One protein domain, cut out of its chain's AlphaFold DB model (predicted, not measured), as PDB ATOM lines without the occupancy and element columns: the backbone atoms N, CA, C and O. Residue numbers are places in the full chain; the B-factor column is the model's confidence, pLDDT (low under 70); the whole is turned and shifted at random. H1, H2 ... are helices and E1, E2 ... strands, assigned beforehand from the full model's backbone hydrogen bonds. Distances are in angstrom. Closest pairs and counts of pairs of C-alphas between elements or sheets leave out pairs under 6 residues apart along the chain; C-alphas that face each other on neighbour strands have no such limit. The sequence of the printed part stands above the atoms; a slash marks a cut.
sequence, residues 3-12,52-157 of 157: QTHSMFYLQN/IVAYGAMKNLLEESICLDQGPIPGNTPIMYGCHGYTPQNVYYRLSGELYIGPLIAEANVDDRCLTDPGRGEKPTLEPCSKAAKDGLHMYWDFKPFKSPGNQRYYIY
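Overview. This is residues 3 to 12 and 52 to 157 of the 157 residues of a protein of Molossus molossus (UniProt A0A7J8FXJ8). A small antiparallel sheet of three short strands, E1, E5 and E6, lies in the middle with strand hairpins gathered round it: that of E3 and E4, which comes close to E6 with the end of E3 at Asp 69, and that of E7 and E8, with E7 beside E6. The short helix H1 follows E8 at one end of the long axis, and the longer hairpin of E9 and E10 makes the other end. The printed part has 116 residues with ten named strands and one named helix, in the order E1 E2 E3 E4 E5 E6 E7 E8 H1 E9 E10; its sheets are E1 - E5 - E6, E3 - E4, E7 - E8 and E9 - E10, each antiparallel. The class is mostly strand, though under half of the residues, 50 of 116, are in named elements. The whole is compact, with a radius of gyration of the C-alphas of 14.0 A and spans of 42 by 30 by 28 A.

Along the chain. In the largest sheet, E1 is residues 52 to 56, from C-alpha 52 at (159.027, 134.362, 201.216), and 10.9 A long. E5, residues 91 to 94, measures 10.3 A, and E6, residues 99 to 101, measures 6.8 A. E2 is residues 58 to 60 and 7.0 A long. E3, residues 66 to 69, spans 9.2 A, and E4, residues 79 to 82, spans 10.0 A. E7, residues 113 to 116, is 9.0 A long and E8, residues 125 to 128, is 10.1 A. H1 is residues 129 to 135, 9.7 A from C-alpha 129 at (147.348, 140.486, 193.144) to its last. E9, residues 143 to 148, is 15.6 A long, and E10, residues 151 to 156, is 16.8 A, ending with C-alpha 156 at (162.360, 133.627, 186.154).

Arrangement. In the sheet of three, E5 is the inner strand, and E1 and E6 are edge strands. E1 and E5 are antiparallel at 175 degrees, with N 53 and O 93 3.0 A apart and N 91 and O 56 2.8 A apart, within hydrogen-bond range. E5 and E6 form a hairpin at 156 degrees, with N 100 and O 92 at 2.9 A. E1 runs on into E2 across a break of 1 residue, at 59 degrees. E2 pairs with no named strand, but its residues 58 to 59 pair antiparallel with residues 3 to 4. E2 and E3 have 8 pairs of C-alphas within 8 A, the closest those of Lys 59 and Cys 67 at 4.3 A. E3 and E4 form a hairpin at 135 degrees, with N 67 and O 81 at 2.8 A. The closest C-alphas of E3 and E6, Asp 69 and Ile 101, are 6.8 A apart. Those of E6 and E7, Tyr 100 and Cys 114, are 4.2 A apart. E7 and E8 form a hairpin at 135 degrees, with N 116 and O 125 at 2.8 A. The closest C-alphas of E7 and H1 are those of Cys 114 and Cys 129, 5.6 A apart; H1 is not on the sheet of E1, E5 and E6. E9 and E10 form a hairpin at 147 degrees, with N 146 and O 153 at 2.7 A. The closest C-alphas of E5 and E9, Tyr 93 and Phe 143, are 7.9 A apart, while E10 and E5 are apart. In H1 every O i to N i+4 pair is within hydrogen-bond range.

Size, cuts and confidence. The two C-alphas farthest apart are those of Asn 109 and Pro 149, 42.9 A. Residues 13 to 51 are cut out and not printed, and C-alphas 12 and 52 are 13.5 A apart across the gap. The link from E6 to E7, with 11 residues between them, is long. The mean pLDDT of the printed part is 82.2; residues 3 to 12 and 145 to 157 are under 70, and E10 has a mean of 56.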
ATOM      1  N   GLN A   3     168.590 138.308 187.112       43.03
ATOM      2  CA  GLN A   3     169.301 137.663 188.224       43.03
ATOM      3  C   GLN A   3     168.900 138.253 189.570       43.03
ATOM      4  O   GLN A   3     168.644 139.442 189.693       43.03
ATOM      5  N   THR A   4     168.989 137.469 190.634       48.31
ATOM      6  CA  THR A   4     168.909 137.962 192.014       48.31
ATOM      7  C   THR A   4     170.265 137.776 192.702       48.31
ATOM      8  O   THR A   4     170.624 136.658 193.065       48.31
ATOM      9  N   HIS A   5     171.043 138.847 192.870       39.62
ATOM     10  CA  HIS A   5     172.359 138.806 193.541       39.62
ATOM     11  C   HIS A   5     172.304 139.289 195.003       39.62
ATOM     12  O   HIS A   5     173.336 139.492 195.635       39.62
ATOM     13  N   SER A   6     171.110 139.515 195.556       43.03
ATOM     14  CA  SER A   6     170.946 140.146 196.878       43.03
ATOM     15  C   SER A   6     169.772 139.564 197.651       43.03
ATOM     16  O   SER A   6     169.090 140.273 198.384       43.03
ATOM     17  N   MET A   7     169.485 138.286 197.418       46.50
ATOM     18  CA  MET A   7     168.278 137.672 197.926       46.50
ATOM     19  C   MET A   7     168.557 136.971 199.247       46.50
ATOM     20  O   MET A   7     169.113 135.873 199.274       46.50
ATOM     21  N   PHE A   8     168.224 137.637 200.347       47.91
ATOM     22  CA  PHE A   8     168.405 137.064 201.673       47.91
ATOM     23  C   PHE A   8     167.347 135.983 201.887       47.91
ATOM     24  O   PHE A   8     166.148 136.262 201.856       47.91
ATOM     25  N   TYR A   9     167.785 134.749 202.141       49.75
ATOM     26  CA  TYR A   9     166.932 133.811 202.858       49.75
ATOM     27  C   TYR A   9     166.656 134.438 204.226       49.75
ATOM     28  O   TYR A   9     167.580 134.736 204.980       49.75
ATOM     29  N   LEU A  10     165.383 134.663 204.554       54.75
ATOM     30  CA  LEU A  10     164.998 135.212 205.860       54.75
ATOM     31  C   LEU A  10     165.368 134.271 207.024       54.75
ATOM     32  O   LEU A  10     165.353 134.684 208.181       54.75
ATOM     33  N   GLN A  11     165.724 133.017 206.732       51.38
ATOM     34  CA  GLN A  11     166.343 132.107 207.688       51.38
ATOM     35  C   GLN A  11     167.870 132.234 207.641       51.38
ATOM     36  O   GLN A  11     168.480 131.997 206.603       51.38
ATOM     37  N   ASN A  12     168.463 132.536 208.802       52.88
ATOM     38  CA  ASN A  12     169.903 132.684 209.053       52.88
ATOM     39  C   ASN A  12     170.562 133.891 208.366       52.88
ATOM     40  O   ASN A  12     171.367 133.745 207.453       52.88
ATOM     41  N   ILE A  52     158.091 133.668 202.093       85.56
ATOM     42  CA  ILE A  52     159.027 134.362 201.216       85.56
ATOM     43  C   ILE A  52     160.251 133.473 201.041       85.56
ATOM     44  O   ILE A  52     160.955 133.178 202.005       85.56
ATOM     45  N   VAL A  53     160.494 133.048 199.806       84.50
ATOM     46  CA  VAL A  53     161.701 132.294 199.425       84.50
ATOM     47  C   VAL A  53     162.886 133.251 199.246       84.50
ATOM     48  O   VAL A  53     164.047 132.859 199.264       84.50
ATOM     49  N   ALA A  54     162.566 134.523 199.032       82.00
ATOM     50  CA  ALA A  54     163.317 135.382 198.156       82.00
ATOM     51  C   ALA A  54     162.952 136.852 198.399       82.00
ATOM     52  O   ALA A  54     161.810 137.221 198.144       82.00
ATOM     53  N   TYR A  55     163.878 137.692 198.867       86.19
ATOM     54  CA  TYR A  55     163.675 139.140 199.000       86.19
ATOM     55  C   TYR A  55     164.963 139.926 198.721       86.19
ATOM     56  O   TYR A  55     166.003 139.596 199.291       86.19
ATOM     57  N   GLY A  56     164.899 140.971 197.895       87.44
ATOM     58  CA  GLY A  56     166.023 141.875 197.628       87.44
ATOM     59  C   GLY A  56     165.903 142.601 196.290       87.44
ATOM     60  O   GLY A  56     164.813 142.734 195.750       87.44
ATOM     61  N   ALA A  57     167.030 143.056 195.741       90.06
ATOM     62  CA  ALA A  57     167.079 143.632 194.398       90.06
ATOM     63  C   ALA A  57     167.269 142.544 193.326       90.06
ATOM     64  O   ALA A  57     168.057 141.603 193.498       90.06
ATOM     65  N   MET A  58     166.587 142.707 192.194       89.94
ATOM     66  CA  MET A  58     166.752 141.865 191.011       89.94
ATOM     67  C   MET A  58     167.554 142.623 189.953       89.94
ATOM     68  O   MET A  58     167.112 143.655 189.468       89.94
ATOM     69  N   LYS A  59     168.738 142.124 189.612       90.25
ATOM     70  CA  LYS A  59     169.715 142.734 188.708       90.25
ATOM     71  C   LYS A  59     169.672 142.105 187.320       90.25
ATOM     72  O   LYS A  59     169.374 140.922 187.173       90.25
ATOM     73  N   ASN A  60     170.019 142.856 186.287       86.38
ATOM     74  CA  ASN A  60     170.277 142.295 184.967       86.38
ATOM     75  C   ASN A  60     171.604 141.507 184.979       86.38
ATOM     76  O   ASN A  60     172.584 141.944 185.573       86.38
ATOM     77  N   LEU A  61     171.637 140.344 184.321       82.62
ATOM     78  CA  LEU A  61     172.841 139.505 184.192       82.62
ATOM     79  C   LEU A  61     173.915 140.107 183.296       82.62
ATOM     80  O   LEU A  61     175.096 139.828 183.477       82.62
ATOM     81  N   LEU A  62     173.487 140.838 182.273       87.75
ATOM     82  CA  LEU A  62     174.373 141.442 181.288       87.75
ATOM     83  C   LEU A  62     174.928 142.776 181.794       87.75
ATOM     84  O   LEU A  62     175.972 143.214 181.325       87.75
ATOM     85  N   GLU A  63     174.243 143.399 182.756       91.81
ATOM     86  CA  GLU A  63     174.614 144.690 183.325       91.81
ATOM     87  C   GLU A  63     174.166 144.780 184.795       91.81
ATOM     88  O   GLU A  63     173.041 145.168 185.107       91.81
ATOM     89  N   GLU A  64     175.051 144.408 185.725       88.81
ATOM     90  CA  GLU A  64     174.712 144.311 187.155       88.81
ATOM     91  C   GLU A  64     174.390 145.661 187.827       88.81
ATOM     92  O   GLU A  64     173.853 145.682 188.937       88.81
ATOM     93  N   SER A  65     174.707 146.784 187.176       93.75
ATOM     94  CA  SER A  65     174.306 148.135 187.594       93.75
ATOM     95  C   SER A  65     172.841 148.450 187.298       93.75
ATOM     96  O   SER A  65     172.360 149.497 187.728       93.75
ATOM     97  N   ILE A  66     172.125 147.569 186.596       95.25
ATOM     98  CA  ILE A  66     170.727 147.754 186.213       95.25
ATOM     99  C   ILE A  66     169.834 146.781 186.988       95.25
ATOM    100  O   ILE A  66     170.033 145.566 186.962       95.25
ATOM    101  N   CYS A  67     168.823 147.320 187.662       95.12
ATOM    102  CA  CYS A  67     167.878 146.617 188.517       95.12
ATOM    103  C   CYS A  67     166.449 146.708 187.965       95.12
ATOM    104  O   CYS A  67     166.085 147.679 187.305       95.12
ATOM    105  N   LEU A  68     165.642 145.687 188.251       94.88
ATOM    106  CA  LEU A  68     164.198 145.718 188.061       94.88
ATOM    107  C   LEU A  68     163.577 146.689 189.067       94.88
ATOM    108  O   LEU A  68     163.896 146.657 190.257       94.88
ATOM    109  N   ASP A  69     162.683 147.530 188.575       95.25
ATOM    110  CA  ASP A  69     162.076 148.629 189.307       95.25
ATOM    111  C   ASP A  69     160.575 148.676 188.994       95.25
ATOM    112  O   ASP A  69     160.143 148.385 187.876       95.25
ATOM    113  N   GLN A  70     159.761 149.023 189.988       94.88
ATOM    114  CA  GLN A  70     158.311 149.139 189.827       94.88
ATOM    115  C   GLN A  70     157.902 150.177 188.767       94.88
ATOM    116  O   GLN A  70     156.825 150.064 188.180       94.88
ATOM    117  N   GLY A  71     158.736 151.187 188.529       93.56
ATOM    118  CA  GLY A  71     158.453 152.302 187.642       93.56
ATOM    119  C   GLY A  71     157.528 153.362 188.254       93.56
ATOM    120  O   GLY A  71     157.097 153.260 189.412       93.56
ATOM    121  N   PRO A  72     157.233 154.424 187.482       91.56
ATOM    122  CA  PRO A  72     156.409 155.536 187.938       91.56
ATOM    123  C   PRO A  72     154.951 155.122 188.175       91.56
ATOM    124  O   PRO A  72     154.392 154.271 187.483       91.56
ATOM    125  N   ILE A  73     154.315 155.796 189.133       85.75
ATOM    126  CA  ILE A  73     152.865 155.773 189.353       85.75
ATOM    127  C   ILE A  73     152.337 157.183 189.021       85.75
ATOM    128  O   ILE A  73     152.884 158.148 189.557       85.75
ATOM    129  N   PRO A  74     151.298 157.342 188.172       88.81
ATOM    130  CA  PRO A  74     150.466 156.293 187.575       88.81
ATOM    131  C   PRO A  74     151.192 155.508 186.470       88.81
ATOM    132  O   PRO A  74     151.876 156.080 185.628       88.81
ATOM    133  N   GLY A  75     151.027 154.183 186.486       90.88
ATOM    134  CA  GLY A  75     151.694 153.256 185.572       90.88
ATOM    135  C   GLY A  75     151.694 151.827 186.116       90.88
ATOM    136  O   GLY A  75     151.608 151.598 187.330       90.88
ATOM    137  N   ASN A  76     151.748 150.841 185.221       93.38
ATOM    138  CA  ASN A  76     151.841 149.423 185.577       93.38
ATOM    139  C   ASN A  76     152.947 148.661 184.854       93.38
ATOM    140  O   ASN A  76     153.121 147.479 185.114       93.38
ATOM    141  N   THR A  77     153.735 149.316 184.012       94.00
ATOM    142  CA  THR A  77     154.864 148.665 183.355       94.00
ATOM    143  C   THR A  77     156.098 148.759 184.255       94.00
ATOM    144  O   THR A  77     156.578 149.876 184.465       94.00
ATOM    145  N   PRO A  78     156.633 147.637 184.774       94.69
ATOM    146  CA  PRO A  78     157.906 147.666 185.482       94.69
ATOM    147  C   PRO A  78     159.026 148.067 184.517       94.69
ATOM    148  O   PRO A  78     158.968 147.786 183.314       94.69
ATOM    149  N   ILE A  79     160.056 148.725 185.037       95.12
ATOM    150  CA  ILE A  79     161.175 149.241 184.248       95.12
ATOM    151  C   ILE A  79     162.494 148.613 184.694       95.12
ATOM    152  O   ILE A  79     162.606 148.035 185.772       95.12
ATOM    153  N   MET A  80     163.510 148.751 183.850       94.19
ATOM    154  CA  MET A  80     164.898 148.523 184.236       94.19
ATOM    155  C   MET A  80     165.534 149.884 184.522       94.19
ATOM    156  O   MET A  80     165.431 150.787 183.690       94.19
ATOM    157  N   TYR A  81     166.167 150.049 185.679       95.88
ATOM    158  CA  TYR A  81     166.745 151.324 186.110       95.88
ATOM    159  C   TYR A  81     168.080 151.128 186.831       95.88
ATOM    160  O   TYR A  81     168.410 150.019 187.243       95.88
ATOM    161  N   GLY A  82     168.864 152.197 186.990       96.88
ATOM    162  CA  GLY A  82     170.110 152.141 187.757       96.88
ATOM    163  C   GLY A  82     169.857 151.654 189.185       96.88
ATOM    164  O   GLY A  82     168.988 152.185 189.877       96.88
ATOM    165  N   CYS A  83     170.597 150.639 189.625       95.81
ATOM    166  CA  CYS A  83     170.469 150.077 190.965       95.81
ATOM    167  C   CYS A  83     170.806 151.128 192.034       95.81
ATOM    168  O   CYS A  83     171.917 151.654 192.048       95.81
ATOM    169  N   HIS A  84     169.889 151.385 192.967       93.25
ATOM    170  CA  HIS A  84     170.100 152.347 194.060       93.25
ATOM    171  C   HIS A  84     169.791 151.797 195.460       93.25
ATOM    172  O   HIS A  84     170.065 152.474 196.445       93.25
ATOM    173  N   GLY A  85     169.266 150.572 195.580       87.19
ATOM    174  CA  GLY A  85     169.136 149.871 196.870       87.19
ATOM    175  C   GLY A  85     168.003 150.360 197.780       87.19
ATOM    176  O   GLY A  85     167.963 149.999 198.953       87.19
ATOM    177  N   TYR A  86     167.073 151.145 197.239       86.62
ATOM    178  CA  TYR A  86     165.882 151.625 197.940       86.62
ATOM    179  C   TYR A  86     164.627 151.247 197.148       86.62
ATOM    180  O   TYR A  86     164.702 150.935 195.957       86.62
ATOM    181  N   THR A  87     163.461 151.331 197.788       87.06
ATOM    182  CA  THR A  87     162.167 151.276 197.099       87.06
ATOM    183  C   THR A  87     162.154 152.291 195.938       87.06
ATOM    184  O   THR A  87     162.629 153.412 196.131       87.06
ATOM    185  N   PRO A  88     161.637 151.929 194.750       92.50
ATOM    186  CA  PRO A  88     160.786 150.769 194.488       92.50
ATOM    187  C   PRO A  88     161.492 149.579 193.805       92.50
ATOM    188  O   PRO A  88     160.833 148.782 193.142       92.50
ATOM    189  N   GLN A  89     162.802 149.405 194.018       94.06
ATOM    190  CA  GLN A  89     163.607 148.301 193.449       94.06
ATOM    191  C   GLN A  89     163.614 147.017 194.287       94.06
ATOM    192  O   GLN A  89     164.450 146.127 194.095       94.06
ATOM    193  N   ASN A  90     162.701 146.918 195.248       91.25
ATOM    194  CA  ASN A  90     162.583 145.740 196.086       91.25
ATOM    195  C   ASN A  90     161.721 144.713 195.357       91.25
ATOM    196  O   ASN A  90     160.684 145.034 194.786       91.25
ATOM    197  N   VAL A  91     162.160 143.466 195.381       91.25
ATOM    198  CA  VAL A  91     161.469 142.335 194.780       91.25
ATOM    199  C   VAL A  91     161.361 141.250 195.829       91.25
ATOM    200  O   VAL A  91     162.311 140.999 196.576       91.25
ATOM    201  N   TYR A  92     160.216 140.581 195.876       89.69
ATOM    202  CA  TYR A  92     160.088 139.359 196.648       89.69
ATOM    203  C   TYR A  92     159.286 138.302 195.924       89.69
ATOM    204  O   TYR A  92     158.327 138.594 195.214       89.69
ATOM    205  N   TYR A  93     159.699 137.060 196.127       89.25
ATOM    206  CA  TYR A  93     159.076 135.902 195.517       89.25
ATOM    207  C   TYR A  93     158.560 134.960 196.603       89.25
ATOM    208  O   TYR A  93     159.260 134.612 197.568       89.25
ATOM    209  N   ARG A  94     157.287 134.593 196.470       89.31
ATOM    210  CA  ARG A  94     156.598 133.697 197.395       89.31
ATOM    211  C   ARG A  94     156.747 132.249 196.960       89.31
ATOM    212  O   ARG A  94     156.856 131.941 195.782       89.31
ATOM    213  N   LEU A  95     156.660 131.342 197.929       88.00
ATOM    214  CA  LEU A  95     156.665 129.897 197.693       88.00
ATOM    215  C   LEU A  95     155.529 129.440 196.761       88.00
ATOM    216  O   LEU A  95     155.664 128.421 196.096       88.00
ATOM    217  N   SER A  96     154.427 130.189 196.716       90.12
ATOM    218  CA  SER A  96     153.273 129.960 195.841       90.12
ATOM    219  C   SER A  96     153.487 130.401 194.388       90.12
ATOM    220  O   SER A  96     152.648 130.083 193.551       90.12
ATOM    221  N   GLY A  97     154.596 131.074 194.066       91.25
ATOM    222  CA  GLY A  97     154.949 131.447 192.695       91.25
ATOM    223  C   GLY A  97     154.735 132.918 192.349       91.25
ATOM    224  O   GLY A  97     155.133 133.343 191.268       91.25
ATOM    225  N   GLU A  98     154.127 133.724 193.219       93.12
ATOM    226  CA  GLU A  98     153.919 135.140 192.915       93.12
ATOM    227  C   GLU A  98     155.212 135.944 193.092       93.12
ATOM    228  O   GLU A  98     155.924 135.817 194.099       93.12
ATOM    229  N   LEU A  99     155.476 136.822 192.123       93.12
ATOM    230  CA  LEU A  99     156.589 137.765 192.129       93.12
ATOM    231  C   LEU A  99     156.068 139.185 192.334       93.12
ATOM    232  O   LEU A  99     155.314 139.694 191.510       93.12
ATOM    233  N   TYR A 100     156.514 139.843 193.393       93.50
ATOM    234  CA  TYR A 100     156.119 141.202 193.743       93.50
ATOM    235  C   TYR A 100     157.261 142.173 193.474       93.50
ATOM    236  O   TYR A 100     158.421 141.836 193.721       93.50
ATOM    237  N   ILE A 101     156.931 143.375 193.001       93.19
ATOM    238  CA  ILE A 101     157.895 144.443 192.704       93.19
ATOM    239  C   ILE A 101     157.422 145.722 193.392       93.19
ATOM    240  O   ILE A 101     156.280 146.139 193.206       93.19
ATOM    241  N   GLY A 102     158.308 146.342 194.165       90.19
ATOM    242  CA  GLY A 102     158.020 147.507 194.989       90.19
ATOM    243  C   GLY A 102     158.116 147.210 196.491       90.19
ATOM    244  O   GLY A 102     158.761 146.244 196.910       90.19
ATOM    245  N   PRO A 103     157.532 148.072 197.341       86.19
ATOM    246  CA  PRO A 103     157.638 147.933 198.789       86.19
ATOM    247  C   PRO A 103     156.989 146.634 199.289       86.19
ATOM    248  O   PRO A 103     155.958 146.196 198.788       86.19
ATOM    249  N   LEU A 104     157.579 146.040 200.328       84.00
ATOM    250  CA  LEU A 104     156.952 144.962 201.093       84.00
ATOM    251  C   LEU A 104     156.054 145.601 202.155       84.00
ATOM    252  O   LEU A 104     156.561 146.165 203.128       84.00
ATOM    253  N   ILE A 105     154.736 145.536 201.961       82.00
ATOM    254  CA  ILE A 105     153.768 146.191 202.841       82.00
ATOM    255  C   ILE A 105     153.185 145.158 203.811       82.00
ATOM    256  O   ILE A 105     152.496 144.213 203.434       82.00
ATOM    257  N   ALA A 106     153.472 145.330 205.101       82.50
ATOM    258  CA  ALA A 106     152.992 144.448 206.167       82.50
ATOM    259  C   ALA A 106     151.651 144.922 206.761       82.50
ATOM    260  O   ALA A 106     151.431 144.817 207.967       82.50
ATOM    261  N   GLU A 107     150.744 145.432 205.927       82.50
ATOM    262  CA  GLU A 107     149.422 145.925 206.334       82.50
ATOM    263  C   GLU A 107     148.309 145.028 205.784       82.50
ATOM    264  O   GLU A 107     148.342 144.605 204.627       82.50
ATOM    265  N   ALA A 108     147.310 144.714 206.614       71.44
ATOM    266  CA  ALA A 108     146.249 143.761 206.266       71.44
ATOM    267  C   ALA A 108     145.383 144.184 205.067       71.44
ATOM    268  O   ALA A 108     144.883 143.318 204.355       71.44
ATOM    269  N   ASN A 109     145.239 145.490 204.831       71.00
ATOM    270  CA  ASN A 109     144.296 146.048 203.857       71.00
ATOM    271  C   ASN A 109     144.970 146.630 202.608       71.00
ATOM    272  O   ASN A 109     144.316 147.331 201.837       71.00
ATOM    273  N   VAL A 110     146.263 146.368 202.414       79.00
ATOM    274  CA  VAL A 110     146.993 146.824 201.231       79.00
ATOM    275  C   VAL A 110     147.210 145.647 200.289       79.00
ATOM    276  O   VAL A 110     147.686 144.580 200.696       79.00
ATOM    277  N   ASP A 111     146.812 145.840 199.031       77.50
ATOM    278  CA  ASP A 111     147.061 144.879 197.964       77.50
ATOM    279  C   ASP A 111     148.392 145.219 197.297       77.50
ATOM    280  O   ASP A 111     148.526 146.217 196.582       77.50
ATOM    281  N   ASP A 112     149.393 144.401 197.600       85.62
ATOM    282  CA  ASP A 112     150.690 144.477 196.953       85.62
ATOM    283  C   ASP A 112     150.532 144.171 195.452       85.62
ATOM    284  O   ASP A 112     149.643 143.423 195.031       85.62
ATOM    285  N   ARG A 113     151.406 144.743 194.622       92.06
ATOM    286  CA  ARG A 113     151.369 144.525 193.171       92.06
ATOM    287  C   ARG A 113     152.304 143.386 192.785       92.06
ATOM    288  O   ARG A 113     153.483 143.409 193.145       92.06
ATOM    289  N   CYS A 114     151.799 142.428 192.016       93.12
ATOM    290  CA  CYS A 114     152.598 141.349 191.443       93.12
ATOM    291  C   CYS A 114     152.770 141.515 189.942       93.12
ATOM    292  O   CYS A 114     151.965 142.150 189.260       93.12
ATOM    293  N   LEU A 115     153.849 140.921 189.443       95.62
ATOM    294  CA  LEU A 115     154.100 140.757 188.027       95.62
ATOM    295  C   LEU A 115     153.074 139.787 187.442       95.62
ATOM    296  O   LEU A 115     152.887 138.678 187.945       95.62
ATOM    297  N   THR A 116     152.432 140.216 186.366       95.44
ATOM    298  CA  THR A 116     151.380 139.483 185.667       95.44
ATOM    299  C   THR A 116     151.654 139.477 184.173       95.44
ATOM    300  O   THR A 116     152.174 140.455 183.640       95.44
ATOM    301  N   ASP A 117     151.296 138.392 183.500       93.75
ATOM    302  CA  ASP A 117     151.223 138.303 182.046       93.75
ATOM    303  C   ASP A 117     149.738 138.238 181.615       93.75
ATOM    304  O   ASP A 117     149.006 137.337 182.045       93.75
ATOM    305  N   PRO A 118     149.268 139.189 180.783       89.81
ATOM    306  CA  PRO A 118     147.919 139.174 180.219       89.81
ATOM    307  C   PRO A 118     147.611 137.995 179.279       89.81
ATOM    308  O   PRO A 118     146.446 137.796 178.930       89.81
ATOM    309  N   GLY A 119     148.617 137.250 178.808       86.44
ATOM    310  CA  GLY A 119     148.447 136.071 177.949       86.44
ATOM    311  C   GLY A 119     148.105 136.387 176.487       86.44
ATOM    312  O   GLY A 119     147.675 135.511 175.740       86.44
ATOM    313  N   ARG A 120     148.274 137.645 176.057       88.00
ATOM    314  CA  ARG A 120     147.928 138.130 174.702       88.00
ATOM    315  C   ARG A 120     149.146 138.504 173.852       88.00
ATOM    316  O   ARG A 120     149.007 139.184 172.840       88.00
ATOM    317  N   GLY A 121     150.340 138.080 174.272       84.19
ATOM    318  CA  GLY A 121     151.609 138.508 173.668       84.19
ATOM    319  C   GLY A 121     151.998 139.950 174.023       84.19
ATOM    320  O   GLY A 121     152.860 140.539 173.375       84.19
ATOM    321  N   GLU A 122     151.347 140.521 175.036       87.56
ATOM    322  CA  GLU A 122     151.653 141.842 175.580       87.56
ATOM    323  C   GLU A 122     152.807 141.768 176.593       87.56
ATOM    324  O   GLU A 122     153.242 140.694 177.006       87.56
ATOM    325  N   LYS A 123     153.341 142.930 176.986       89.56
ATOM    326  CA  LYS A 123     154.395 142.987 178.007       89.56
ATOM    327  C   LYS A 123     153.808 142.694 179.395       89.56
ATOM    328  O   LYS A 123     152.691 143.136 179.659       89.56
ATOM    329  N   PRO A 124     154.571 142.057 180.302       92.44
ATOM    330  CA  PRO A 124     154.146 141.887 181.683       92.44
ATOM    331  C   PRO A 124     153.855 143.218 182.384       92.44
ATOM    332  O   PRO A 124     154.568 144.208 182.186       92.44
ATOM    333  N   THR A 125     152.842 143.217 183.245       94.75
ATOM    334  CA  THR A 125     152.366 144.388 183.991       94.75
ATOM    335  C   THR A 125     152.255 144.107 185.482       94.75
ATOM    336  O   THR A 125     152.150 142.963 185.919       94.75
ATOM    337  N   LEU A 126     152.256 145.168 186.278       95.12
ATOM    338  CA  LEU A 126     152.032 145.145 187.713       95.12
ATOM    339  C   LEU A 126     150.565 145.404 188.037       95.12
ATOM    340  O   LEU A 126     150.091 146.536 187.930       95.12
ATOM    341  N   GLU A 127     149.871 144.393 188.534       94.00
ATOM    342  CA  GLU A 127     148.478 144.508 188.970       94.00
ATOM    343  C   GLU A 127     148.360 144.164 190.460       94.00
ATOM    344  O   GLU A 127     149.173 143.388 190.972       94.00
ATOM    345  N   PRO A 128     147.374 144.733 191.181       92.69
ATOM    346  CA  PRO A 128     147.017 144.244 192.509       92.69
ATOM    347  C   PRO A 128     146.742 142.738 192.441       92.69
ATOM    348  O   PRO A 128     145.977 142.287 191.582       92.69
ATOM    349  N   CYS A 129     147.377 141.943 193.298       90.44
ATOM    350  CA  CYS A 129     147.348 140.486 193.144       90.44
ATOM    351  C   CYS A 129     145.961 139.890 193.332       90.44
ATOM    352  O   CYS A 129     145.608 138.921 192.657       90.44
ATOM    353  N   SER A 130     145.134 140.487 194.192       90.44
ATOM    354  CA  SER A 130     143.745 140.053 194.340       90.44
ATOM    355  C   SER A 130     142.941 140.255 193.050       90.44
ATOM    356  O   SER A 130     142.130 139.404 192.678       90.44
ATOM    357  N   LYS A 131     143.209 141.351 192.329       93.12
ATOM    358  CA  LYS A 131     142.599 141.648 191.031       93.12
ATOM    359  C   LYS A 131     143.131 140.708 189.951       93.12
ATOM    360  O   LYS A 131     142.330 140.129 189.229       93.12
ATOM    361  N   ALA A 132     144.444 140.496 189.886       93.81
ATOM    362  CA  ALA A 132     145.060 139.569 188.937       93.81
ATOM    363  C   ALA A 132     144.478 138.150 189.050       93.81
ATOM    364  O   ALA A 132     144.141 137.535 188.040       93.81
ATOM    365  N   ALA A 133     144.284 137.673 190.284       92.56
ATOM    366  CA  ALA A 133     143.646 136.393 190.565       92.56
ATOM    367  C   ALA A 133     142.197 136.335 190.074       92.56
ATOM    368  O   ALA A 133     141.787 135.356 189.452       92.56
ATOM    369  N   LYS A 134     141.423 137.392 190.341       94.50
ATOM    370  CA  LYS A 134     140.024 137.501 189.917       94.50
ATOM    371  C   LYS A 134     139.881 137.554 188.394       94.50
ATOM    372  O   LYS A 134     138.959 136.948 187.856       94.50
ATOM    373  N   ASP A 135     140.787 138.261 187.729       93.81
ATOM    374  CA  ASP A 135     140.771 138.477 186.282       93.81
ATOM    375  C   ASP A 135     141.411 137.307 185.507       93.81
ATOM    376  O   ASP A 135     141.389 137.294 184.277       93.81
ATOM    377  N   GLY A 136     141.956 136.305 186.209       93.06
ATOM    378  CA  GLY A 136     142.556 135.116 185.604       93.06
ATOM    379  C   GLY A 136     143.878 135.391 184.885       93.06
ATOM    380  O   GLY A 136     144.202 134.695 183.925       93.06
ATOM    381  N   LEU A 137     144.632 136.405 185.326       94.50
ATOM    382  CA  LEU A 137     145.943 136.722 184.761       94.50
ATOM    383  C   LEU A 137     146.983 135.660 185.141       94.50
ATOM    384  O   LEU A 137     146.919 135.046 186.211       94.50
ATOM    385  N   HIS A 138     147.996 135.488 184.296       94.56
ATOM    386  CA  HIS A 138     149.129 134.625 184.613       94.56
ATOM    387  C   HIS A 138     150.043 135.346 185.613       94.56
ATOM    388  O   HIS A 138     150.764 136.269 185.249       94.56
ATOM    389  N   MET A 139     149.990 134.963 186.890       94.06
ATOM    390  CA  MET A 139     150.730 135.626 187.985       94.06
ATOM    391  C   MET A 139     151.706 134.707 188.737       94.06
ATOM    392  O   MET A 139     152.343 135.136 189.699       94.06
ATOM    393  N   TYR A 140     151.806 133.445 188.319       93.62
ATOM    394  CA  TYR A 140     152.682 132.447 188.924       93.62
ATOM    395  C   TYR A 140     153.896 132.216 188.030       93.62
ATOM    396  O   TYR A 140     153.745 131.910 186.850       93.62
ATOM    397  N   TRP A 141     155.081 132.362 188.610       91.75
ATOM    398  CA  TRP A 141     156.362 132.370 187.914       91.75
ATOM    399  C   TRP A 141     157.258 131.250 188.426       91.75
ATOM    400  O   TRP A 141     157.323 131.000 189.628       91.75
ATOM    401  N   ASP A 142     158.004 130.614 187.530       85.56
ATOM    402  CA  ASP A 142     158.941 129.554 187.897       85.56
ATOM    403  C   ASP A 142     160.289 130.163 188.311       85.56
ATOM    404  O   ASP A 142     161.109 130.533 187.467       85.56
ATOM    405  N   PHE A 143     160.551 130.234 189.619       75.88
ATOM    406  CA  PHE A 143     161.819 130.738 190.152       75.88
ATOM    407  C   PHE A 143     162.797 129.598 190.466       75.88
ATOM    408  O   PHE A 143     162.679 128.918 191.491       75.88
ATOM    409  N   LYS A 144     163.778 129.369 189.585       72.00
ATOM    410  CA  LYS A 144     164.674 128.199 189.683       72.00
ATOM    411  C   LYS A 144     166.105 128.570 190.068       72.00
ATOM    412  O   LYS A 144     166.688 129.451 189.431       72.00
ATOM    413  N   PRO A 145     166.711 127.876 191.055       64.69
ATOM    414  CA  PRO A 145     168.127 128.006 191.364       64.69
ATOM    415  C   PRO A 145     168.984 127.477 190.211       64.69
ATOM    416  O   PRO A 145     168.885 126.315 189.828       64.69
ATOM    417  N   PHE A 146     169.897 128.297 189.713       60.50
ATOM    418  CA  PHE A 146     170.982 127.878 188.840       60.50
ATOM    419  C   PHE A 146     172.284 127.809 189.622       60.50
ATOM    420  O   PHE A 146     172.753 128.793 190.204       60.50
ATOM    421  N   LYS A 147     172.870 126.615 189.639       53.44
ATOM    422  CA  LYS A 147     174.170 126.366 190.254       53.44
ATOM    423  C   LYS A 147     175.264 126.756 189.264       53.44
ATOM    424  O   LYS A 147     175.590 125.985 188.370       53.44
ATOM    425  N   SER A 148     175.838 127.944 189.439       50.44
ATOM    426  CA  SER A 148     177.135 128.288 188.848       50.44
ATOM    427  C   SER A 148     178.254 128.082 189.874       50.44
ATOM    428  O   SER A 148     178.013 128.335 191.059       50.44
ATOM    429  N   PRO A 149     179.472 127.672 189.469       42.91
ATOM    430  CA  PRO A 149     180.617 127.641 190.374       42.91
ATOM    431  C   PRO A 149     180.824 129.032 190.991       42.91
ATOM    432  O   PRO A 149     180.999 130.009 190.268       42.91
ATOM    433  N   GLY A 150     180.746 129.128 192.320       52.41
ATOM    434  CA  GLY A 150     181.037 130.352 193.073       52.41
ATOM    435  C   GLY A 150     179.859 131.274 193.419       52.41
ATOM    436  O   GLY A 150     180.092 132.203 194.175       52.41
ATOM    437  N   ASN A 151     178.623 131.043 192.942       47.59
ATOM    438  CA  ASN A 151     177.431 131.770 193.426       47.59
ATOM    439  C   ASN A 151     176.110 131.059 193.073       47.59
ATOM    440  O   ASN A 151     175.957 130.510 191.977       47.59
ATOM    441  N   GLN A 152     175.129 131.119 193.981       49.16
ATOM    442  CA  GLN A 152     173.761 130.650 193.746       49.16
ATOM    443  C   GLN A 152     172.998 131.707 192.934       49.16
ATOM    444  O   GLN A 152     172.753 132.808 193.423       49.16
ATOM    445  N   ARG A 153     172.636 131.392 191.687       58.41
ATOM    446  CA  ARG A 153     171.864 132.286 190.804       58.41
ATOM    447  C   ARG A 153     170.418 131.816 190.728       58.41
ATOM    448  O   ARG A 153     170.144 130.663 191.052       58.41
ATOM    449  N   TYR A 154     169.512 132.682 190.286       57.44
ATOM    450  CA  TYR A 154     168.116 132.321 190.050       57.44
ATOM    451  C   TYR A 154     167.586 132.990 188.786       57.44
ATOM    452  O   TYR A 154     168.024 134.092 188.451       57.44
ATOM    453  N   TYR A 155     166.658 132.310 188.115       60.44
ATOM    454  CA  TYR A 155     165.999 132.758 186.890       60.44
ATOM    455  C   TYR A 155     164.484 132.711 187.050       60.44
ATOM    456  O   TYR A 155     163.972 131.824 187.734       60.44
ATOM    457  N   ILE A 156     163.808 133.640 186.376       61.50
ATOM    458  CA  ILE A 156     162.360 133.627 186.154       61.50
ATOM    459  C   ILE A 156     162.117 133.224 184.703       61.50
ATOM    460  O   ILE A 156     162.743 133.800 183.801       61.50
ATOM    461  N   TYR A 157     161.240 132.242 184.520       55.28
ATOM    462  CA  TYR A 157     160.724 131.774 183.237       55.28
ATOM    463  C   TYR A 157     159.240 132.087 183.129       55.28
ATOM    464  O   TYR A 157     158.566 132.025 184.186       55.28
TER     465      TYR A 157